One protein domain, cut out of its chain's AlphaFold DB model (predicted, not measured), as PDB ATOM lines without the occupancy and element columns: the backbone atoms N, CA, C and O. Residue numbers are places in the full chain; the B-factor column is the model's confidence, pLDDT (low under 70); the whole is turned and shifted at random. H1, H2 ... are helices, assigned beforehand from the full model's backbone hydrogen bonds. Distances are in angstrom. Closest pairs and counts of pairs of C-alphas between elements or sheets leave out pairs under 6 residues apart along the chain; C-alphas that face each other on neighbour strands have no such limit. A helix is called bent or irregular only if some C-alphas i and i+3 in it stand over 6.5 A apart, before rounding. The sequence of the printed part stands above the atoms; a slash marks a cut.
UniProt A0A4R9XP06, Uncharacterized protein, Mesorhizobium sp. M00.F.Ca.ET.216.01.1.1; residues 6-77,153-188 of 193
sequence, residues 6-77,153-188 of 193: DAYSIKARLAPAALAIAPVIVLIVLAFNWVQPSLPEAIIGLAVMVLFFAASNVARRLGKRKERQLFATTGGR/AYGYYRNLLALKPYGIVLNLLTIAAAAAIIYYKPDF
ATOM      1  N   ASP A   6     112.481 170.026 143.948       79.81
ATOM      2  CA  ASP A   6     113.200 168.830 144.377       79.81
ATOM      3  C   ASP A   6     114.725 169.078 144.422       79.81
ATOM      4  O   ASP A   6     115.275 169.912 143.685       79.81
ATOM      5  N   ALA A   7     115.424 168.326 145.276       81.38
ATOM      6  CA  ALA A   7     116.866 168.384 145.484       81.38
ATOM      7  C   ALA A   7     117.647 168.329 144.161       81.38
ATOM      8  O   ALA A   7     118.675 169.000 144.025       81.38
ATOM      9  N   TYR A   8     117.136 167.597 143.163       85.50
ATOM     10  CA  TYR A   8     117.717 167.577 141.825       85.50
ATOM     11  C   TYR A   8     117.660 168.944 141.133       85.50
ATOM     12  O   TYR A   8     118.666 169.415 140.602       85.50
ATOM     13  N   SER A   9     116.493 169.593 141.107       84.50
ATOM     14  CA  SER A   9     116.310 170.892 140.447       84.50
ATOM     15  C   SER A   9     117.204 171.960 141.083       84.50
ATOM     16  O   SER A   9     117.872 172.707 140.362       84.50
ATOM     17  N   ILE A  10     117.315 171.966 142.412       85.81
ATOM     18  CA  ILE A  10     118.177 172.900 143.144       85.81
ATOM     19  C   ILE A  10     119.654 172.628 142.836       85.81
ATOM     20  O   ILE A  10     120.354 173.490 142.304       85.81
ATOM     21  N   LYS A  11     120.140 171.416 143.123       90.25
ATOM     22  CA  LYS A  11     121.574 171.117 143.051       90.25
ATOM     23  C   LYS A  11     122.081 171.027 141.615       90.25
ATOM     24  O   LYS A  11     123.126 171.580 141.307       90.25
ATOM     25  N   ALA A  12     121.346 170.383 140.710       90.62
ATOM     26  CA  ALA A  12     121.821 170.176 139.344       90.62
ATOM     27  C   ALA A  12     121.548 171.368 138.412       90.62
ATOM     28  O   ALA A  12     122.181 171.453 137.362       90.62
ATOM     29  N   ARG A  13     120.597 172.267 138.724       89.25
ATOM     30  CA  ARG A  13     120.180 173.354 137.806       89.25
ATOM     31  C   ARG A  13     120.348 174.745 138.405       89.25
ATOM     32  O   ARG A  13     120.953 175.594 137.757       89.25
ATOM     33  N   LEU A  14     119.836 174.972 139.615       88.00
ATOM     34  CA  LEU A  14     119.881 176.288 140.254       88.00
ATOM     35  C   LEU A  14     121.298 176.646 140.714       88.00
ATOM     36  O   LEU A  14     121.779 177.727 140.399       88.00
ATOM     37  N   ALA A  15     121.997 175.727 141.382       90.12
ATOM     38  CA  ALA A  15     123.358 175.954 141.869       90.12
ATOM     39  C   ALA A  15     124.372 176.345 140.768       90.12
ATOM     40  O   ALA A  15     125.078 177.338 140.956       90.12
ATOM     41  N   PRO A  16     124.461 175.662 139.604       91.50
ATOM     42  CA  PRO A  16     125.388 176.089 138.555       91.50
ATOM     43  C   PRO A  16     124.972 177.422 137.913       91.50
ATOM     44  O   PRO A  16     125.843 178.189 137.508       91.50
ATOM     45  N   ALA A  17     123.670 177.736 137.855       90.81
ATOM     46  CA  ALA A  17     123.197 179.053 137.428       90.81
ATOM     47  C   ALA A  17     123.610 180.148 138.424       90.81
ATOM     48  O   ALA A  17     124.133 181.171 137.993       90.81
ATOM     49  N   ALA A  18     123.460 179.897 139.733       89.69
ATOM     50  CA  ALA A  18     123.913 180.771 140.823       89.69
ATOM     51  C   ALA A  18     125.383 181.128 140.665       89.69
ATOM     52  O   ALA A  18     125.746 182.298 140.661       89.69
ATOM     53  N   LEU A  19     126.212 180.100 140.487       90.12
ATOM     54  CA  LEU A  19     127.653 180.260 140.384       90.12
ATOM     55  C   LEU A  19     128.041 181.080 139.149       90.12
ATOM     56  O   LEU A  19     128.909 181.943 139.235       90.12
ATOM     57  N   ALA A  20     127.372 180.857 138.015       88.50
ATOM     58  CA  ALA A  20     127.640 181.607 136.791       88.50
ATOM     59  C   ALA A  20     127.308 183.105 136.913       88.50
ATOM     60  O   ALA A  20     127.966 183.916 136.265       88.50
ATOM     61  N   ILE A  21     126.320 183.470 137.740       84.62
ATOM     62  CA  ILE A  21     125.895 184.864 137.945       84.62
ATOM     63  C   ILE A  21     126.279 185.445 139.312       84.62
ATOM     64  O   ILE A  21     125.831 186.535 139.658       84.62
ATOM     65  N   ALA A  22     127.129 184.753 140.072       87.50
ATOM     66  CA  ALA A  22     127.610 185.173 141.385       87.50
ATOM     67  C   ALA A  22     128.000 186.665 141.487       87.50
ATOM     68  O   ALA A  22     127.535 187.313 142.424       87.50
ATOM     69  N   PRO A  23     128.761 187.265 140.547       81.25
ATOM     70  CA  PRO A  23     129.097 188.691 140.628       81.25
ATOM     71  C   PRO A  23     127.866 189.608 140.573       81.25
ATOM     72  O   PRO A  23     127.809 190.608 141.281       81.25
ATOM     73  N   VAL A  24     126.851 189.258 139.778       81.50
ATOM     74  CA  VAL A  24     125.600 190.021 139.688       81.50
ATOM     75  C   VAL A  24     124.800 189.886 140.977       81.50
ATOM     76  O   VAL A  24     124.251 190.874 141.449       81.50
ATOM     77  N   ILE A  25     124.783 188.695 141.587       83.44
ATOM     78  CA  ILE A  25     124.157 188.491 142.901       83.44
ATOM     79  C   ILE A  25     124.819 189.402 143.939       83.44
ATOM     80  O   ILE A  25     124.115 190.097 144.664       83.44
ATOM     81  N   VAL A  26     126.154 189.452 143.976       83.06
ATOM     82  CA  VAL A  26     126.891 190.335 144.893       83.06
ATOM     83  C   VAL A  26     126.535 191.803 144.650       83.06
ATOM     84  O   VAL A  26     126.235 192.510 145.607       83.06
ATOM     85  N   LEU A  27     126.491 192.258 143.394       79.12
ATOM     86  CA  LEU A  27     126.083 193.631 143.078       79.12
ATOM     87  C   LEU A  27     124.662 193.948 143.557       79.12
ATOM     88  O   LEU A  27     124.441 195.008 144.134       79.12
ATOM     89  N   ILE A  28     123.707 193.040 143.343       79.06
ATOM     90  CA  ILE A  28     122.324 193.208 143.809       79.06
ATOM     91  C   ILE A  28     122.296 193.304 145.335       79.06
ATOM     92  O   ILE A  28     121.668 194.207 145.878       79.06
ATOM     93  N   VAL A  29     123.024 192.423 146.028       80.81
ATOM     94  CA  VAL A  29     123.116 192.439 147.493       80.81
ATOM     95  C   VAL A  29     123.674 193.759 148.012       80.81
ATOM     96  O   VAL A  29     123.147 194.282 148.989       80.81
ATOM     97  N   LEU A  30     124.680 194.326 147.349       78.88
ATOM     98  CA  LEU A  30     125.265 195.611 147.734       78.88
ATOM     99  C   LEU A  30     124.382 196.817 147.373       78.88
ATOM    100  O   LEU A  30     124.436 197.841 148.048       78.88
ATOM    101  N   ALA A  31     123.585 196.725 146.307       74.81
ATOM    102  CA  ALA A  31     122.749 197.831 145.843       74.81
ATOM    103  C   ALA A  31     121.471 198.025 146.683       74.81
ATOM    104  O   ALA A  31     120.980 199.157 146.790       74.81
ATOM    105  N   PHE A  32     120.952 196.940 147.266       75.75
ATOM    106  CA  PHE A  32     119.660 196.874 147.953       75.75
ATOM    107  C   PHE A  32     119.703 197.273 149.433       75.75
ATOM    108  O   PHE A  32     120.621 196.903 150.166       75.75
ATOM    109  N   ASN A  33     118.652 197.958 149.905       75.94
ATOM    110  CA  ASN A  33     118.413 198.166 151.333       75.94
ATOM    111  C   ASN A  33     117.629 196.981 151.925       75.94
ATOM    112  O   ASN A  33     116.448 196.792 151.645       75.94
ATOM    113  N   TRP A  34     118.295 196.183 152.759       76.62
ATOM    114  CA  TRP A  34     117.735 194.950 153.322       76.62
ATOM    115  C   TRP A  34     116.903 195.150 154.593       76.62
ATOM    116  O   TRP A  34     116.192 194.235 154.998       76.62
ATOM    117  N   VAL A  35     116.993 196.318 155.236       79.81
ATOM    118  CA  VAL A  35     116.352 196.556 156.541       79.81
ATOM    119  C   VAL A  35     114.924 197.066 156.370       79.81
ATOM    120  O   VAL A  35     114.025 196.634 157.086       79.81
ATOM    121  N   GLN A  36     114.704 197.970 155.414       81.38
ATOM    122  CA  GLN A  36     113.385 198.526 155.096       81.38
ATOM    123  C   GLN A  36     113.257 198.699 153.577       81.38
ATOM    124  O   GLN A  36     113.398 199.816 153.077       81.38
ATOM    125  N   PRO A  37     113.046 197.602 152.828       81.62
ATOM    126  CA  PRO A  37     112.888 197.689 151.387       81.62
ATOM    127  C   PRO A  37     111.609 198.456 151.051       81.62
ATOM    128  O   PRO A  37     110.523 198.163 151.558       81.62
ATOM    129  N   SER A  38     111.732 199.428 150.159       86.81
ATOM    130  CA  SER A  38     110.588 200.094 149.545       86.81
ATOM    131  C   SER A  38     109.791 199.116 148.668       86.81
ATOM    132  O   SER A  38     110.298 198.081 148.231       86.81
ATOM    133  N   LEU A  39     108.527 199.439 148.365       87.88
ATOM    134  CA  LEU A  39     107.692 198.599 147.496       87.88
ATOM    135  C   LEU A  39     108.343 198.320 146.117       87.88
ATOM    136  O   LEU A  39     108.326 197.162 145.694       87.88
ATOM    137  N   PRO A  40     108.969 199.302 145.428       87.00
ATOM    138  CA  PRO A  40     109.704 199.036 144.190       87.00
ATOM    139  C   PRO A  40     110.873 198.062 144.374       87.00
ATOM    140  O   PRO A  40     111.040 197.155 143.561       87.00
ATOM    141  N   GLU A  41     111.655 198.202 145.448       82.12
ATOM    142  CA  GLU A  41     112.751 197.278 145.757       82.12
ATOM    143  C   GLU A  41     112.208 195.863 145.996       82.12
ATOM    144  O   GLU A  41     112.687 194.911 145.384       82.12
ATOM    145  N   ALA A  42     111.142 195.707 146.782       84.81
ATOM    146  CA  ALA A  42     110.515 194.405 147.008       84.81
ATOM    147  C   ALA A  42     110.057 193.734 145.695       84.81
ATOM    148  O   ALA A  42     110.294 192.540 145.489       84.81
ATOM    149  N   ILE A  43     109.462 194.502 144.773       87.19
ATOM    150  CA  ILE A  43     109.044 194.010 143.451       87.19
ATOM    151  C   ILE A  43     110.255 193.580 142.615       87.19
ATOM    152  O   ILE A  43     110.230 192.505 142.014       87.19
ATOM    153  N   ILE A  44     111.325 194.381 142.587       85.44
ATOM    154  CA  ILE A  44     112.549 194.041 141.849       85.44
ATOM    155  C   ILE A  44     113.192 192.782 142.440       85.44
ATOM    156  O   ILE A  44     113.571 191.886 141.686       85.44
ATOM    157  N   GLY A  45     113.269 192.664 143.767       83.56
ATOM    158  CA  GLY A  45     113.795 191.475 144.441       83.56
ATOM    159  C   GLY A  45     113.019 190.210 144.066       83.56
ATOM    160  O   GLY A  45     113.616 189.195 143.697       83.56
ATOM    161  N   LEU A  46     111.683 190.283 144.061       86.06
ATOM    162  CA  LEU A  46     110.833 189.180 143.611       86.06
ATOM    163  C   LEU A  46     111.053 188.854 142.125       86.06
ATOM    164  O   LEU A  46     111.185 187.684 141.762       86.06
ATOM    165  N   ALA A  47     111.136 189.870 141.264       85.94
ATOM    166  CA  ALA A  47     111.392 189.685 139.840       85.94
ATOM    167  C   ALA A  47     112.746 189.001 139.590       85.94
ATOM    168  O   ALA A  47     112.822 188.063 138.796       85.94
ATOM    169  N   VAL A  48     113.799 189.400 140.311       85.00
ATOM    170  CA  VAL A  48     115.123 188.763 140.257       85.00
ATOM    171  C   VAL A  48     115.034 187.290 140.656       85.00
ATOM    172  O   VAL A  48     115.583 186.445 139.953       85.00
ATOM    173  N   MET A  49     114.302 186.957 141.721       81.88
ATOM    174  CA  MET A  49     114.100 185.566 142.150       81.88
ATOM    175  C   MET A  49     113.404 184.718 141.074       81.88
ATOM    176  O   MET A  49     113.836 183.599 140.781       81.88
ATOM    177  N   VAL A  50     112.360 185.256 140.434       85.31
ATOM    178  CA  VAL A  50     111.651 184.580 139.333       85.31
ATOM    179  C   VAL A  50     112.569 184.385 138.125       85.31
ATOM    180  O   VAL A  50     112.646 183.283 137.571       85.31
ATOM    181  N   LEU A  51     113.311 185.425 137.736       84.50
ATOM    182  CA  LEU A  51     114.281 185.361 136.642       84.50
ATOM    183  C   LEU A  51     115.394 184.356 136.934       84.50
ATOM    184  O   LEU A  51     115.819 183.629 136.038       84.50
ATOM    185  N   PHE A  52     115.830 184.262 138.186       82.38
ATOM    186  CA  PHE A  52     116.847 183.314 138.609       82.38
ATOM    187  C   PHE A  52     116.363 181.863 138.491       82.38
ATOM    188  O   PHE A  52     117.055 181.002 137.936       82.38
ATOM    189  N   PHE A  53     115.124 181.597 138.908       81.19
ATOM    190  CA  PHE A  53     114.506 180.294 138.692       81.19
ATOM    191  C   PHE A  53     114.343 179.982 137.195       81.19
ATOM    192  O   PHE A  53     114.659 178.873 136.751       81.19
ATOM    193  N   ALA A  54     113.941 180.962 136.381       83.56
ATOM    194  CA  ALA A  54     113.867 180.813 134.928       83.56
ATOM    195  C   ALA A  54     115.247 180.523 134.299       83.56
ATOM    196  O   ALA A  54     115.363 179.646 133.433       83.56
ATOM    197  N   ALA A  55     116.305 181.179 134.781       83.75
ATOM    198  CA  ALA A  55     117.681 180.963 134.345       83.75
ATOM    199  C   ALA A  55     118.169 179.533 134.635       83.75
ATOM    200  O   ALA A  55     118.900 178.966 133.823       83.75
ATOM    201  N   SER A  56     117.699 178.882 135.706       86.06
ATOM    202  CA  SER A  56     118.013 177.466 135.977       86.06
ATOM    203  C   SER A  56     117.534 176.524 134.854       86.06
ATOM    204  O   SER A  56     118.217 175.566 134.470       86.06
ATOM    205  N   ASN A  57     116.387 176.828 134.239       86.88
ATOM    206  CA  ASN A  57     115.874 176.074 133.095       86.88
ATOM    207  C   ASN A  57     116.666 176.371 131.817       86.88
ATOM    208  O   ASN A  57     116.824 175.486 130.969       86.88
ATOM    209  N   VAL A  58     117.188 177.592 131.675       88.38
ATOM    210  CA  VAL A  58     118.129 177.944 130.602       88.38
ATOM    211  C   VAL A  58     119.435 177.168 130.775       88.38
ATOM    212  O   VAL A  58     119.879 176.530 129.820       88.38
ATOM    213  N   ALA A  59     119.983 177.105 131.991       90.31
ATOM    214  CA  ALA A  59     121.180 176.333 132.320       90.31
ATOM    215  C   ALA A  59     121.046 174.863 131.903       90.31
ATOM    216  O   ALA A  59     121.919 174.324 131.222       90.31
ATOM    217  N   ARG A  60     119.908 174.226 132.213       91.75
ATOM    218  CA  ARG A  60     119.617 172.848 131.782       91.75
ATOM    219  C   ARG A  60     119.586 172.709 130.259       91.75
ATOM    220  O   ARG A  60     120.123 171.739 129.718       91.75
ATOM    221  N   ARG A  61     118.931 173.640 129.556       93.44
ATOM    222  CA  ARG A  61     118.834 173.614 128.086       93.44
ATOM    223  C   ARG A  61     120.207 173.766 127.438       93.44
ATOM    224  O   ARG A  61     120.535 172.982 126.548       93.44
ATOM    225  N   LEU A  62     121.015 174.714 127.909       94.00
ATOM    226  CA  LEU A  62     122.390 174.912 127.452       94.00
ATOM    227  C   LEU A  62     123.257 173.686 127.754       94.00
ATOM    228  O   LEU A  62     123.931 173.191 126.853       94.00
ATOM    229  N   GLY A  63     123.151 173.123 128.961       94.94
ATOM    230  CA  GLY A  63     123.824 171.880 129.349       94.94
ATOM    231  C   GLY A  63     123.517 170.725 128.398       94.94
ATOM    232  O   GLY A  63     124.424 170.065 127.897       94.94
ATOM    233  N   LYS A  64     122.239 170.516 128.064       95.31
ATOM    234  CA  LYS A  64     121.812 169.474 127.114       95.31
ATOM    235  C   LYS A  64     122.228 169.732 125.668       95.31
ATOM    236  O   LYS A  64     122.349 168.777 124.903       95.31
ATOM    237  N   ARG A  65     122.407 170.991 125.265       95.25
ATOM    238  CA  ARG A  65     122.964 171.332 123.948       95.25
ATOM    239  C   ARG A  65     124.462 171.044 123.909       95.25
ATOM    240  O   ARG A  65     124.911 170.378 122.985       95.25
ATOM    241  N   LYS A  66     125.205 171.465 124.938       94.69
ATOM    242  CA  LYS A  66     126.651 171.231 125.042       94.69
ATOM    243  C   LYS A  66     126.989 169.742 125.123       94.69
ATOM    244  O   LYS A  66     127.911 169.302 124.455       94.69
ATOM    245  N   GLU A  67     126.198 168.967 125.866       94.75
ATOM    246  CA  GLU A  67     126.304 167.501 125.928       94.75
ATOM    247  C   GLU A  67     126.131 166.867 124.543       94.75
ATOM    248  O   GLU A  67     126.963 166.070 124.128       94.75
ATOM    249  N   ARG A  68     125.102 167.270 123.783       93.94
ATOM    250  CA  ARG A  68     124.897 166.774 122.412       93.94
ATOM    251  C   ARG A  68     126.051 167.129 121.476       93.94
ATOM    252  O   ARG A  68     126.448 166.287 120.683       93.94
ATOM    253  N   GLN A  69     126.585 168.344 121.578       93.38
ATOM    254  CA  GLN A  69     127.752 168.764 120.797       93.38
ATOM    255  C   GLN A  69     128.987 167.932 121.143       93.38
ATOM    256  O   GLN A  69     129.663 167.459 120.239       93.38
ATOM    257  N   LEU A  70     129.255 167.725 122.436       92.62
ATOM    258  CA  LEU A  70     130.395 166.931 122.882       92.62
ATOM    259  C   LEU A  70     130.285 165.490 122.373       92.62
ATOM    260  O   LEU A  70     131.226 164.988 121.771       92.62
ATOM    261  N   PHE A  71     129.115 164.870 122.521       92.44
ATOM    262  CA  PHE A  71     128.881 163.523 122.009       92.44
ATOM    263  C   PHE A  71     129.038 163.443 120.492       92.44
ATOM    264  O   PHE A  71     129.665 162.514 120.003       92.44
ATOM    265  N   ALA A  72     128.563 164.434 119.733       91.94
ATOM    266  CA  ALA A  72     128.808 164.470 118.292       91.94
ATOM    267  C   ALA A  72     130.310 164.546 117.948       91.94
ATOM    268  O   ALA A  72     130.737 163.934 116.976       91.94
ATOM    269  N   THR A  73     131.124 165.242 118.754       91.06
ATOM    270  CA  THR A  73     132.584 165.305 118.542       91.06
ATOM    271  C   THR A  73     133.334 164.035 118.943       91.06
ATOM    272  O   THR A  73     134.420 163.798 118.429       91.06
ATOM    273  N   THR A  74     132.774 163.209 119.830       84.25
ATOM    274  CA  THR A  74     133.414 161.980 120.334       84.25
ATOM    275  C   THR A  74     132.857 160.700 119.708       84.25
ATOM    276  O   THR A  74     133.017 159.629 120.281       84.25
ATOM    277  N   GLY A  75     132.178 160.792 118.559       82.69
ATOM    278  CA  GLY A  75     131.602 159.625 117.874       82.69
ATOM    279  C   GLY A  75     130.307 159.087 118.494       82.69
ATOM    280  O   GLY A  75     129.845 158.018 118.120       82.69
ATOM    281  N   GLY A  76     129.689 159.827 119.414       84.31
ATOM    282  CA  GLY A  76     128.438 159.462 120.067       84.31
ATOM    283  C   GLY A  76     128.511 159.562 121.586       84.31
ATOM    284  O   GLY A  76     129.362 160.243 122.165       84.31
ATOM    285  N   ARG A  77     127.554 158.906 122.248       81.62
ATOM    286  CA  ARG A  77     127.624 158.704 123.700       81.62
ATOM    287  C   ARG A  77     128.760 157.729 124.015       81.62
ATOM    288  O   ARG A  77     128.967 156.821 123.215       81.62
ATOM    289  N   ALA A 153     125.396 165.327 140.510       95.50
ATOM    290  CA  ALA A 153     126.739 165.847 140.264       95.50
ATOM    291  C   ALA A 153     127.038 165.944 138.760       95.50
ATOM    292  O   ALA A 153     127.452 166.996 138.267       95.50
ATOM    293  N   TYR A 154     126.716 164.901 137.996       94.81
ATOM    294  CA  TYR A 154     126.806 164.906 136.538       94.81
ATOM    295  C   TYR A 154     125.982 166.048 135.921       94.81
ATOM    296  O   TYR A 154     126.465 166.806 135.074       94.81
ATOM    297  N   GLY A 155     124.734 166.220 136.372       95.06
ATOM    298  CA  GLY A 155     123.872 167.315 135.936       95.06
ATOM    299  C   GLY A 155     124.453 168.698 136.249       95.06
ATOM    300  O   GLY A 155     124.406 169.574 135.380       95.06
ATOM    301  N   TYR A 156     125.026 168.867 137.443       95.50
ATOM    302  CA  TYR A 156     125.710 170.083 137.881       95.50
ATOM    303  C   TYR A 156     126.876 170.427 136.949       95.50
ATOM    304  O   TYR A 156     126.866 171.499 136.342       95.50
ATOM    305  N   TYR A 157     127.830 169.509 136.759       95.75
ATOM    306  CA  TYR A 157     129.024 169.764 135.947       95.75
ATOM    307  C   TYR A 157     128.687 170.019 134.481       95.75
ATOM    308  O   TYR A 157     129.217 170.954 133.883       95.75
ATOM    309  N   ARG A 158     127.751 169.255 133.906       95.44
ATOM    310  CA  ARG A 158     127.282 169.486 132.533       95.44
ATOM    311  C   ARG A 158     126.705 170.890 132.360       95.44
ATOM    312  O   ARG A 158     126.999 171.567 131.374       95.44
ATOM    313  N   ASN A 159     125.837 171.308 133.279       96.31
ATOM    314  CA  ASN A 159     125.181 172.607 133.188       96.31
ATOM    315  C   ASN A 159     126.187 173.742 133.439       96.31
ATOM    316  O   ASN A 159     126.182 174.724 132.700       96.31
ATOM    317  N   LEU A 160     127.097 173.577 134.402       95.00
ATOM    318  CA  LEU A 160     128.167 174.535 134.681       95.00
ATOM    319  C   LEU A 160     129.120 174.694 133.492       95.00
ATOM    320  O   LEU A 160     129.440 175.816 133.113       95.00
ATOM    321  N   LEU A 161     129.527 173.592 132.854       95.94
ATOM    322  CA  LEU A 161     130.384 173.624 131.667       95.94
ATOM    323  C   LEU A 161     129.746 174.429 130.529       95.94
ATOM    324  O   LEU A 161     130.429 175.197 129.853       95.94
ATOM    325  N   ALA A 162     128.437 174.277 130.328       95.69
ATOM    326  CA  ALA A 162     127.709 175.042 129.323       95.69
ATOM    327  C   ALA A 162     127.556 176.527 129.694       95.69
ATOM    328  O   ALA A 162     127.532 177.372 128.802       95.69
ATOM    329  N   LEU A 163     127.468 176.844 130.989       94.81
ATOM    330  CA  LEU A 163     127.370 178.215 131.490       94.81
ATOM    331  C   LEU A 163     128.717 178.939 131.581       94.81
ATOM    332  O   LEU A 163     128.732 180.165 131.523       94.81
ATOM    333  N   LYS A 164     129.835 178.210 131.684       94.38
ATOM    334  CA  LYS A 164     131.192 178.752 131.851       94.38
ATOM    335  C   LYS A 164     131.498 179.983 130.978       94.38
ATOM    336  O   LYS A 164     131.908 180.987 131.555       94.38
ATOM    337  N   PRO A 165     131.299 179.978 129.641       94.00
ATOM    338  CA  PRO A 165     131.615 181.154 128.826       94.00
ATOM    339  C   PRO A 165     130.746 182.370 129.176       94.00
ATOM    340  O   PRO A 165     131.263 183.478 129.272       94.00
ATOM    341  N   TYR A 166     129.451 182.169 129.434       91.81
ATOM    342  CA  TYR A 166     128.536 183.247 129.825       91.81
ATOM    343  C   TYR A 166     128.897 183.818 131.192       91.81
ATOM    344  O   TYR A 166     128.912 185.032 131.360       91.81
ATOM    345  N   GLY A 167     129.234 182.946 132.146       90.38
ATOM    346  CA  GLY A 167     129.694 183.361 133.464       90.38
ATOM    347  C   GLY A 167     130.960 184.207 133.374       90.38
ATOM    348  O   GLY A 167     131.013 185.270 133.981       90.38
ATOM    349  N   ILE A 168     131.946 183.804 132.567       92.25
ATOM    350  CA  ILE A 168     133.177 184.586 132.359       92.25
ATOM    351  C   ILE A 168     132.855 185.969 131.778       92.25
ATOM    352  O   ILE A 168     133.293 186.971 132.336       92.25
ATOM    353  N   VAL A 169     132.063 186.038 130.702       93.19
ATOM    354  CA  VAL A 169     131.682 187.318 130.076       93.19
ATOM    355  C   VAL A 169     130.953 188.220 131.070       93.19
ATOM    356  O   VAL A 169     131.293 189.392 131.200       93.19
ATOM    357  N   LEU A 170     129.991 187.673 131.812       89.94
ATOM    358  CA  LEU A 170     129.234 188.423 132.809       89.94
ATOM    359  C   LEU A 170     130.137 188.942 133.934       89.94
ATOM    360  O   LEU A 170     130.029 190.106 134.300       89.94
ATOM    361  N   ASN A 171     131.059 188.116 134.438       87.31
ATOM    362  CA  ASN A 171     132.042 188.530 135.443       87.31
ATOM    363  C   ASN A 171     132.912 189.688 134.937       87.31
ATOM    364  O   ASN A 171     133.098 190.666 135.654       87.31
ATOM    365  N   LEU A 172     133.402 189.614 133.695       91.75
ATOM    366  CA  LEU A 172     134.195 190.689 133.096       91.75
ATOM    367  C   LEU A 172     133.388 191.985 132.950       91.75
ATOM    368  O   LEU A 172     133.891 193.055 133.288       91.75
ATOM    369  N   LEU A 173     132.129 191.896 132.511       91.25
ATOM    370  CA  LEU A 173     131.232 193.051 132.423       91.25
ATOM    371  C   LEU A 173     130.947 193.660 133.799       91.25
ATOM    372  O   LEU A 173     130.946 194.880 133.933       91.25
ATOM    373  N   THR A 174     130.746 192.834 134.827       87.38
ATOM    374  CA  THR A 174     130.567 193.302 136.206       87.38
ATOM    375  C   THR A 174     131.802 194.047 136.706       87.38
ATOM    376  O   THR A 174     131.664 195.136 137.257       87.38
ATOM    377  N   ILE A 175     133.002 193.510 136.480       87.44
ATOM    378  CA  ILE A 175     134.257 194.179 136.852       87.44
ATOM    379  C   ILE A 175     134.391 195.513 136.109       87.44
ATOM    380  O   ILE A 175     134.701 196.526 136.730       87.44
ATOM    381  N   ALA A 176     134.111 195.536 134.803       90.69
ATOM    382  CA  ALA A 176     134.169 196.755 134.001       90.69
ATOM    383  C   ALA A 176     133.167 197.816 134.486       90.69
ATOM    384  O   ALA A 176     133.528 198.982 134.623       90.69
ATOM    385  N   ALA A 177     131.933 197.417 134.802       87.38
ATOM    386  CA  ALA A 177     130.916 198.314 135.341       87.38
ATOM    387  C   ALA A 177     131.318 198.867 136.715       87.38
ATOM    388  O   ALA A 177     131.225 200.070 136.942       87.38
ATOM    389  N   ALA A 178     131.821 198.015 137.614       84.69
ATOM    390  CA  ALA A 178     132.309 198.442 138.920       84.69
ATOM    391  C   ALA A 178     133.482 199.431 138.791       84.69
ATOM    392  O   ALA A 178     133.474 200.483 139.430       84.69
ATOM    393  N   ALA A 179     134.448 199.145 137.914       88.06
ATOM    394  CA  ALA A 179     135.567 200.041 137.633       88.06
ATOM    395  C   ALA A 179     135.097 201.384 137.052       88.06
ATOM    396  O   ALA A 179     135.578 202.435 137.472       88.06
ATOM    397  N   ALA A 180     134.121 201.366 136.139       88.56
ATOM    398  CA  ALA A 180     133.537 202.575 135.570       88.56
ATOM    399  C   ALA A 180     132.831 203.429 136.637       88.56
ATOM    400  O   ALA A 180     133.035 204.639 136.669       88.56
ATOM    401  N   ILE A 181     132.060 202.820 137.541       85.38
ATOM    402  CA  ILE A 181     131.403 203.536 138.647       85.38
ATOM    403  C   ILE A 181     132.445 204.215 139.546       85.38
ATOM    404  O   ILE A 181     132.284 205.384 139.893       85.38
ATOM    405  N   ILE A 182     133.532 203.511 139.880       85.25
ATOM    406  CA  ILE A 182     134.619 204.053 140.710       85.25
ATOM    407  C   ILE A 182     135.348 205.203 139.999       85.25
ATOM    408  O   ILE A 182     135.669 206.207 140.635       85.25
ATOM    409  N   TYR A 183     135.612 205.065 138.697       90.88
ATOM    410  CA  TYR A 183     136.376 206.044 137.924       90.88
ATOM    411  C   TYR A 183     135.571 207.308 137.601       90.88
ATOM    412  O   TYR A 183     136.054 208.415 137.824       90.88
ATOM    413  N   TYR A 184     134.341 207.154 137.102       89.88
ATOM    414  CA  TYR A 184     133.522 208.277 136.641       89.88
ATOM    415  C   TYR A 184     132.723 208.959 137.754       89.88
ATOM    416  O   TYR A 184     132.255 210.070 137.529       89.88
ATOM    417  N   LYS A 185     132.559 208.321 138.925       82.81
ATOM    418  CA  LYS A 185     131.788 208.839 140.075       82.81
ATOM    419  C   LYS A 185     130.480 209.531 139.654       82.81
ATOM    420  O   LYS A 185     130.309 210.722 139.902       82.81
ATOM    421  N   PRO A 186     129.574 208.815 138.974       76.00
ATOM    422  CA  PRO A 186     128.344 209.419 138.483       76.00
ATOM    423  C   PRO A 186     127.485 209.944 139.642       76.00
ATOM    424  O   PRO A 186     127.504 209.370 140.731       76.00
ATOM    425  N   ASP A 187     126.687 210.986 139.399       72.00
ATOM    426  CA  ASP A 187     125.940 211.711 140.443       72.00
ATOM    427  C   ASP A 187     125.066 210.799 141.325       72.00
ATOM    428  O   ASP A 187     124.981 210.985 142.540       72.00
ATOM    429  N   PHE A 188     124.494 209.732 140.754       68.44
ATOM    430  CA  PHE A 188     123.700 208.749 141.504       68.44
ATOM    431  C   PHE A 188     124.504 207.961 142.555       68.44
ATOM    432  O   PHE A 188     123.916 207.399 143.477       68.44
TER     433      PHE A 188
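Overview. This is residues 6 to 77 and 153 to 188 of the 193 residues of an uncharacterized protein of Mesorhizobium sp. M00.F.Ca.ET.216.01.1.1 (UniProt A0A4R9XP06). The long helix H3 crosses a side-by-side pair, H1 and H4a; beyond it H2 and H4b run on, H3 and H4b spread like a fork. The printed part has 108 residues, with four named helices, H1 to H4, all helix. It is loose, radius of gyration of the C-alphas 17.1 A, and flat, spanning 57 by 34 by 17 A.

Along the chain. H1, residues 7 to 20, begins at C-alpha 7 (116.866, 168.384, 145.484). H2 is residues 22 to 31; H3, residues 39 to 73, measures 50.7 A. H4, residues 153 to 184, one helix by its hydrogen bonds, is bent: C-alphas 162 and 165 are 7.3 A apart. Its arms are H4a, 153 to 162, and H4b, 165 to 184, 28.3 A, ending at C-alpha 184 (133.522, 208.277, 136.641).

Arrangement. H1 touches H3 with residues 13 to 18 alone, about perpendicular at 83 degrees; closest C-alphas Leu 14 and Ser 56, 4.8 A. H1 touches H4a at a shallow tilt of 31 degrees; closest C-alphas Ala 12 and Tyr 156, 4.2 A. H4b touches H2 with residues 170 to 174 alone; closest C-alphas Pro 23 and Asn 171, 6.0 A. Every O i to N i+4 pair is within hydrogen-bond range in H2, H4a and H4b, 8 of 10 in H1, 30 of 31 in H3.

Size, cuts and confidence. Residues 78 to 152 are not printed; C-alphas 77 and 153 are 18.1 A apart. Residue 188 alone has pLDDT under 70.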